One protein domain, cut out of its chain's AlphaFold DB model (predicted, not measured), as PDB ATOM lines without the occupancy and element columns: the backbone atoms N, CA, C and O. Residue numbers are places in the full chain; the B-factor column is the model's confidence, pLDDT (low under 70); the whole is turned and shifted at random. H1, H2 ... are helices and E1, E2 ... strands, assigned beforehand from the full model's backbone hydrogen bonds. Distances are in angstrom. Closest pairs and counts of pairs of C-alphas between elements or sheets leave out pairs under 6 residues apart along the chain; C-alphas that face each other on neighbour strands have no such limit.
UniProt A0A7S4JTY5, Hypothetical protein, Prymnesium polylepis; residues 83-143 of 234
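This is residues 83 to 143 of the 234 residues of the protein "Hypothetical protein" of Prymnesium polylepis (UniProt A0A7S4JTY5). A small twisted antiparallel sheet, order E1, E3, E2, has H1 over one face, with H2 off the sheet at one end and the loop round Thr 94 at the other. The printed part has 61 residues and, along the chain, E1, H1, H2, E2, E3; the class is mixed, with under half of the residues in named elements. It is compact, radius of gyration of the C-alphas 10.5 A, spanning 31 by 23 by 18 A.

E1, residues 86 to 89, is the antiparallel neighbour of E3, residues 138 to 142, with N 87 and O 141 within hydrogen-bond range at 2.8 A. H1, residues 102 to 108, touches E2, residues 131 to 135; their closest C-alphas, of Ser 105 and Ser 135, are 4.6 A apart. H1 is on the sheet at a height of 6.9 A. H2, residues 116 to 121, is not on it. E2 and E3 form a hairpin, N 133 and O 140 at 2.9 A. E1, H1 and H2, and E2 make a split strand-helix-strand unit, two strands of one sheet that are not neighbours, with helices between them along the chain and E3 between them in the sheet; its crossover is left-handed. Every O i to N i+4 pair in H1 and H2 is within hydrogen-bond range.

E1 begins at C-alpha 86 (171.010, 111.427, 130.005); E3, 13.5 A long from first to last C-alpha, ends at C-alpha 142 (168.306, 114.195, 128.172).

The printed part has no cut. The link E1 to H1 is long, 12 residues; pLDDT is under 70 at residues 91 to 95.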
ATOM      1  N   GLY A  83     166.250 116.114 133.175       79.06
ATOM      2  CA  GLY A  83     167.702 116.287 133.142       79.06
ATOM      3  C   GLY A  83     168.440 115.460 134.190       79.06
ATOM      4  O   GLY A  83     169.667 115.476 134.240       79.06
ATOM      5  N   LEU A  84     167.702 114.684 134.986       85.19
ATOM      6  CA  LEU A  84     168.241 113.761 135.977       85.19
ATOM      7  C   LEU A  84     168.839 112.518 135.326       85.19
ATOM      8  O   LEU A  84     169.573 111.783 135.970       85.19
ATOM      9  N   LYS A  85     168.528 112.262 134.056       87.88
ATOM     10  CA  LYS A  85     169.105 111.166 133.293       87.88
ATOM     11  C   LYS A  85     169.391 111.613 131.870       87.88
ATOM     12  O   LYS A  85     168.631 112.390 131.296       87.88
ATOM     13  N   TRP A  86     170.502 111.131 131.335       91.19
ATOM     14  CA  TRP A  86     171.010 111.427 130.005       91.19
ATOM     15  C   TRP A  86     171.333 110.125 129.281       91.19
ATOM     16  O   TRP A  86     171.652 109.111 129.902       91.19
ATOM     17  N   ILE A  87     171.233 110.149 127.959       89.00
ATOM     18  CA  ILE A  87     171.490 109.008 127.086       89.00
ATOM     19  C   ILE A  87     172.561 109.428 126.082       89.00
ATOM     20  O   ILE A  87     172.501 110.525 125.524       89.00
ATOM     21  N   GLU A  88     173.557 108.566 125.873       89.44
ATOM     22  CA  GLU A  88     174.576 108.762 124.841       89.44
ATOM     23  C   GLU A  88     173.916 108.732 123.453       89.44
ATOM     24  O   GLU A  88     173.268 107.754 123.074       89.44
ATOM     25  N   ALA A  89     174.075 109.813 122.696       81.94
ATOM     26  CA  ALA A  89     173.534 109.986 121.358       81.94
ATOM     27  C   ALA A  89     174.634 109.753 120.313       81.94
ATOM     28  O   ALA A  89     175.760 110.227 120.458       81.94
ATOM     29  N   LYS A  90     174.305 109.045 119.222       74.88
ATOM     30  CA  LYS A  90     175.279 108.708 118.165       74.88
ATOM     31  C   LYS A  90     175.809 109.934 117.414       74.88
ATOM     32  O   LYS A  90     176.974 109.935 117.038       74.88
ATOM     33  N   TRP A  91     174.968 110.942 117.183       64.75
ATOM     34  CA  TRP A  91     175.297 112.239 116.578       64.75
ATOM     35  C   TRP A  91     174.005 113.076 116.542       64.75
ATOM     36  O   TRP A  91     173.005 112.557 116.044       64.75
ATOM     37  N   PRO A  92     173.963 114.331 117.027       60.81
ATOM     38  CA  PRO A  92     172.706 115.085 117.076       60.81
ATOM     39  C   PRO A  92     172.200 115.583 115.708       60.81
ATOM     40  O   PRO A  92     171.077 116.076 115.613       60.81
ATOM     41  N   GLY A  93     172.974 115.439 114.626       58.91
ATOM     42  CA  GLY A  93     172.596 115.999 113.324       58.91
ATOM     43  C   GLY A  93     172.386 117.519 113.401       58.91
ATOM     44  O   GLY A  93     172.902 118.178 114.298       58.91
ATOM     45  N   THR A  94     171.626 118.085 112.463       54.16
ATOM     46  CA  THR A  94     171.216 119.505 112.453       54.16
ATOM     47  C   THR A  94     169.913 119.774 113.219       54.16
ATOM     48  O   THR A  94     169.399 120.886 113.166       54.16
ATOM     49  N   ALA A  95     169.353 118.774 113.907       59.50
ATOM     50  CA  ALA A  95     167.981 118.819 114.421       59.50
ATOM     51  C   ALA A  95     167.860 119.134 115.925       59.50
ATOM     52  O   ALA A  95     166.751 119.121 116.450       59.50
ATOM     53  N   GLY A  96     168.971 119.393 116.622       73.19
ATOM     54  CA  GLY A  96     168.976 119.669 118.060       73.19
ATOM     55  C   GLY A  96     169.569 121.028 118.425       73.19
ATOM     56  O   GLY A  96     170.288 121.644 117.638       73.19
ATOM     57  N   THR A  97     169.322 121.466 119.657       84.12
ATOM     58  CA  THR A  97     169.883 122.700 120.221       84.12
ATOM     59  C   THR A  97     171.083 122.372 121.117       84.12
ATOM     60  O   THR A  97     170.955 121.644 122.102       84.12
ATOM     61  N   ALA A  98     172.265 122.916 120.815       87.44
ATOM     62  CA  ALA A  98     173.458 122.701 121.637       87.44
ATOM     63  C   ALA A  98     173.324 123.384 123.011       87.44
ATOM     64  O   ALA A  98     173.199 124.605 123.112       87.44
ATOM     65  N   LEU A  99     173.409 122.602 124.083       89.19
ATOM     66  CA  LEU A  99     173.448 123.077 125.457       89.19
ATOM     67  C   LEU A  99     174.903 123.312 125.874       89.19
ATOM     68  O   LEU A  99     175.663 122.371 126.092       89.19
ATOM     69  N   SER A 100     175.278 124.578 126.041       89.88
ATOM     70  CA  SER A 100     176.579 124.940 126.607       89.88
ATOM     71  C   SER A 100     176.505 124.948 128.137       89.88
ATOM     72  O   SER A 100     175.886 125.830 128.735       89.88
ATOM     73  N   ASN A 101     177.090 123.938 128.787       93.19
ATOM     74  CA  ASN A 101     177.210 123.883 130.246       93.19
ATOM     75  C   ASN A 101     178.442 123.066 130.668       93.19
ATOM     76  O   ASN A 101     178.414 121.838 130.664       93.19
ATOM     77  N   GLU A 102     179.518 123.737 131.077       94.19
ATOM     78  CA  GLU A 102     180.775 123.064 131.439       94.19
ATOM     79  C   GLU A 102     180.636 122.101 132.624       94.19
ATOM     80  O   GLU A 102     181.274 121.050 132.647       94.19
ATOM     81  N   LYS A 103     179.803 122.447 133.616       94.88
ATOM     82  CA  LYS A 103     179.620 121.626 134.820       94.88
ATOM     83  C   LYS A 103     178.957 120.301 134.469       94.88
ATOM     84  O   LYS A 103     179.449 119.251 134.869       94.88
ATOM     85  N   LEU A 104     177.867 120.366 133.708       93.56
ATOM     86  CA  LEU A 104     177.161 119.185 133.233       93.56
ATOM     87  C   LEU A 104     178.032 118.386 132.253       93.56
ATOM     88  O   LEU A 104     178.109 117.171 132.384       93.56
ATOM     89  N   SER A 105     178.719 119.055 131.320       94.31
ATOM     90  CA  SER A 105     179.618 118.410 130.354       94.31
ATOM     91  C   SER A 105     180.691 117.577 131.060       94.31
ATOM     92  O   SER A 105     180.825 116.393 130.772       94.31
ATOM     93  N   LYS A 106     181.373 118.131 132.068       94.44
ATOM     94  CA  LYS A 106     182.349 117.374 132.869       94.44
ATOM     95  C   LYS A 106     181.704 116.247 133.672       94.44
ATOM     96  O   LYS A 106     182.261 115.160 133.766       94.44
ATOM     97  N   ALA A 107     180.529 116.486 134.254       94.44
ATOM     98  CA  ALA A 107     179.844 115.473 135.051       94.44
ATOM     99  C   ALA A 107     179.442 114.247 134.206       94.44
ATOM    100  O   ALA A 107     179.607 113.112 134.659       94.44
ATOM    101  N   LEU A 108     179.012 114.478 132.960       94.25
ATOM    102  CA  LEU A 108     178.621 113.448 131.992       94.25
ATOM    103  C   LEU A 108     179.759 112.525 131.539       94.25
ATOM    104  O   LEU A 108     179.483 111.425 131.066       94.25
ATOM    105  N   GLU A 109     181.024 112.906 131.744       92.75
ATOM    106  CA  GLU A 109     182.164 112.011 131.490       92.75
ATOM    107  C   GLU A 109     182.205 110.844 132.486       92.75
ATOM    108  O   GLU A 109     182.743 109.780 132.184       92.75
ATOM    109  N   SER A 110     181.624 111.042 133.675       92.38
ATOM    110  CA  SER A 110     181.661 110.082 134.784       92.38
ATOM    111  C   SER A 110     180.317 109.412 135.066       92.38
ATOM    112  O   SER A 110     180.286 108.237 135.428       92.38
ATOM    113  N   GLN A 111     179.204 110.131 134.899       92.75
ATOM    114  CA  GLN A 111     177.873 109.633 135.229       92.75
ATOM    115  C   GLN A 111     176.796 110.243 134.332       92.75
ATOM    116  O   GLN A 111     176.845 111.415 133.983       92.75
ATOM    117  N   ILE A 112     175.784 109.442 134.002       91.12
ATOM    118  CA  ILE A 112     174.654 109.843 133.147       91.12
ATOM    119  C   ILE A 112     173.340 110.000 133.923       91.12
ATOM    120  O   ILE A 112     172.300 110.269 133.330       91.12
ATOM    121  N   GLN A 113     173.371 109.787 135.237       90.81
ATOM    122  CA  GLN A 113     172.238 109.957 136.139       90.81
ATOM    123  C   GLN A 113     172.649 110.874 137.285       90.81
ATOM    124  O   GLN A 113     173.759 110.759 137.796       90.81
ATOM    125  N   PHE A 114     171.753 111.774 137.667       90.25
ATOM    126  CA  PHE A 114     171.965 112.805 138.669       90.25
ATOM    127  C   PHE A 114     170.777 112.849 139.619       90.25
ATOM    128  O   PHE A 114     169.625 112.672 139.217       90.25
ATOM    129  N   THR A 115     171.053 113.140 140.881       88.12
ATOM    130  CA  THR A 115     170.016 113.509 141.844       88.12
ATOM    131  C   THR A 115     169.481 114.912 141.558       88.12
ATOM    132  O   THR A 115     170.122 115.735 140.899       88.12
ATOM    133  N   ASP A 116     168.299 115.209 142.097       78.38
ATOM    134  CA  ASP A 116     167.657 116.524 141.989       78.38
ATOM    135  C   ASP A 116     168.584 117.666 142.460       78.38
ATOM    136  O   ASP A 116     168.676 118.716 141.819       78.38
ATOM    137  N   ASP A 117     169.322 117.449 143.552       84.56
ATOM    138  CA  ASP A 117     170.220 118.448 144.143       84.56
ATOM    139  C   ASP A 117     171.506 118.647 143.337       84.56
ATOM    140  O   ASP A 117     172.018 119.765 143.248       84.56
ATOM    141  N   GLU A 118     172.036 117.591 142.719       88.75
ATOM    142  CA  GLU A 118     173.165 117.698 141.791       88.75
ATOM    143  C   GLU A 118     172.761 118.445 140.527       88.75
ATOM    144  O   GLU A 118     173.452 119.377 140.110       88.75
ATOM    145  N   TYR A 119     171.601 118.104 139.965       85.38
ATOM    146  CA  TYR A 119     171.129 118.724 138.737       85.38
ATOM    147  C   TYR A 119     170.839 120.220 138.916       85.38
ATOM    148  O   TYR A 119     171.228 121.046 138.083       85.38
ATOM    149  N   LYS A 120     170.262 120.614 140.060       84.88
ATOM    150  CA  LYS A 120     170.068 122.031 140.421       84.88
ATOM    151  C   LYS A 120     171.382 122.816 140.461       84.88
ATOM    152  O   LYS A 120     171.395 123.978 140.048       84.88
ATOM    153  N   LYS A 121     172.503 122.205 140.875       91.25
ATOM    154  CA  LYS A 121     173.833 122.858 140.898       91.25
ATOM    155  C   LYS A 121     174.372 123.179 139.498       91.25
ATOM    156  O   LYS A 121     175.236 124.057 139.375       91.25
ATOM    157  N   PHE A 122     173.864 122.530 138.446       90.69
ATOM    158  CA  PHE A 122     174.208 122.861 137.058       90.69
ATOM    159  C   PHE A 122     173.544 124.153 136.572       90.69
ATOM    160  O   PHE A 122     174.029 124.752 135.612       90.69
ATOM    161  N   GLY A 123     172.470 124.610 137.229       87.06
ATOM    162  CA  GLY A 123     171.791 125.869 136.902       87.06
ATOM    163  C   GLY A 123     170.973 125.836 135.606       87.06
ATOM    164  O   GLY A 123     170.652 126.889 135.058       87.06
ATOM    165  N   ILE A 124     170.625 124.649 135.103       83.94
ATOM    166  CA  ILE A 124     169.884 124.473 133.849       83.94
ATOM    167  C   ILE A 124     168.382 124.586 134.135       83.94
ATOM    168  O   ILE A 124     167.796 123.706 134.758       83.94
ATOM    169  N   ARG A 125     167.742 125.673 133.683       70.94
ATOM    170  CA  ARG A 125     166.314 125.948 133.961       70.94
ATOM    171  C   ARG A 125     165.359 125.616 132.814       70.94
ATOM    172  O   ARG A 125     164.182 125.382 133.052       70.94
ATOM    173  N   LYS A 126     165.844 125.611 131.570       74.00
ATOM    174  CA  LYS A 126     165.023 125.436 130.358       74.00
ATOM    175  C   LYS A 126     165.510 124.240 129.532       74.00
ATOM    176  O   LYS A 126     165.856 124.399 128.371       74.00
ATOM    177  N   LEU A 127     165.589 123.052 130.133       80.12
ATOM    178  CA  LEU A 127     165.976 121.837 129.406       80.12
ATOM    179  C   LEU A 127     164.852 121.392 128.453       80.12
ATOM    180  O   LEU A 127     163.677 121.420 128.827       80.12
ATOM    181  N   GLN A 128     165.198 121.009 127.225       76.06
ATOM    182  CA  GLN A 128     164.273 120.530 126.191       76.06
ATOM    183  C   GLN A 128     164.707 119.160 125.669       76.06
ATOM    184  O   GLN A 128     165.850 118.762 125.876       76.06
ATOM    185  N   LYS A 129     163.797 118.437 125.005       76.00
ATOM    186  CA  LYS A 129     164.075 117.089 124.474       76.00
ATOM    187  C   LYS A 129     165.079 117.093 123.315       76.00
ATOM    188  O   LYS A 129     165.802 116.125 123.135       76.00
ATOM    189  N   ASP A 130     165.143 118.189 122.564       76.69
ATOM    190  CA  ASP A 130     166.058 118.395 121.441       76.69
ATOM    191  C   ASP A 130     167.424 118.945 121.886       76.69
ATOM    192  O   ASP A 130     168.329 119.103 121.065       76.69
ATOM    193  N   HIS A 131     167.597 119.250 123.181       86.81
ATOM    194  CA  HIS A 131     168.879 119.702 123.698       86.81
ATOM    195  C   HIS A 131     169.905 118.574 123.656       86.81
ATOM    196  O   HIS A 131     169.629 117.445 124.055       86.81
ATOM    197  N   TYR A 132     171.126 118.902 123.257       90.62
ATOM    198  CA  TYR A 132     172.256 117.986 123.342       90.62
ATOM    199  C   TYR A 132     173.475 118.684 123.924       90.62
ATOM    200  O   TYR A 132     173.642 119.890 123.776       90.62
ATOM    201  N   ILE A 133     174.358 117.928 124.562       92.19
ATOM    202  CA  ILE A 133     175.611 118.444 125.110       92.19
ATOM    203  C   ILE A 133     176.773 117.547 124.705       92.19
ATOM    204  O   ILE A 133     176.644 116.324 124.662       92.19
ATOM    205  N   MET A 134     177.906 118.169 124.390       91.38
ATOM    206  CA  MET A 134     179.158 117.466 124.139       91.38
ATOM    207  C   MET A 134     179.921 117.318 125.454       91.38
ATOM    208  O   MET A 134     180.052 118.276 126.218       91.38
ATOM    209  N   SER A 135     180.409 116.115 125.721       91.88
ATOM    210  CA  SER A 135     181.171 115.765 126.918       91.88
ATOM    211  C   SER A 135     182.298 114.824 126.503       91.88
ATOM    212  O   SER A 135     182.055 113.793 125.866       91.88
ATOM    213  N   GLY A 136     183.544 115.238 126.748       87.00
ATOM    214  CA  GLY A 136     184.721 114.644 126.118       87.00
ATOM    215  C   GLY A 136     184.593 114.601 124.589       87.00
ATOM    216  O   GLY A 136     184.654 115.630 123.923       87.00
ATOM    217  N   ASN A 137     184.386 113.398 124.043       88.81
ATOM    218  CA  ASN A 137     184.224 113.139 122.605       88.81
ATOM    219  C   ASN A 137     182.871 112.483 122.256       88.81
ATOM    220  O   ASN A 137     182.733 111.826 121.224       88.81
ATOM    221  N   LYS A 138     181.892 112.589 123.159       91.25
ATOM    222  CA  LYS A 138     180.563 111.984 123.034       91.25
ATOM    223  C   LYS A 138     179.478 113.049 123.122       91.25
ATOM    224  O   LYS A 138     179.674 114.108 123.721       91.25
ATOM    225  N   TYR A 139     178.321 112.737 122.550       91.19
ATOM    226  CA  TYR A 139     177.123 113.558 122.663       91.19
ATOM    227  C   TYR A 139     176.127 112.897 123.602       91.19
ATOM    228  O   TYR A 139     175.955 111.681 123.580       91.19
ATOM    229  N   PHE A 140     175.447 113.711 124.397       90.88
ATOM    230  CA  PHE A 140     174.410 113.260 125.312       90.88
ATOM    231  C   PHE A 140     173.146 114.086 125.112       90.88
ATOM    232  O   PHE A 140     173.214 115.300 124.917       90.88
ATOM    233  N   GLN A 141     171.998 113.426 125.190       89.06
ATOM    234  CA  GLN A 141     170.672 114.040 125.179       89.06
ATOM    235  C   GLN A 141     169.945 113.679 126.473       89.06
ATOM    236  O   GLN A 141     170.231 112.627 127.055       89.06
ATOM    237  N   PRO A 142     169.041 114.530 126.973       89.12
ATOM    238  CA  PRO A 142     168.306 114.195 128.172       89.12
ATOM    239  C   PRO A 142     167.364 113.022 127.895       89.12
ATOM    240  O   PRO A 142     166.731 112.949 126.844       89.12
ATOM    241  N   ASP A 143     167.253 112.116 128.859       84.69
ATOM    242  CA  ASP A 143     166.263 111.047 128.827       84.69
ATOM    243  C   ASP A 143     164.873 111.676 128.972       84.69
ATOM    244  O   ASP A 143     164.428 112.027 130.069       84.69
TER     245      ASP A 143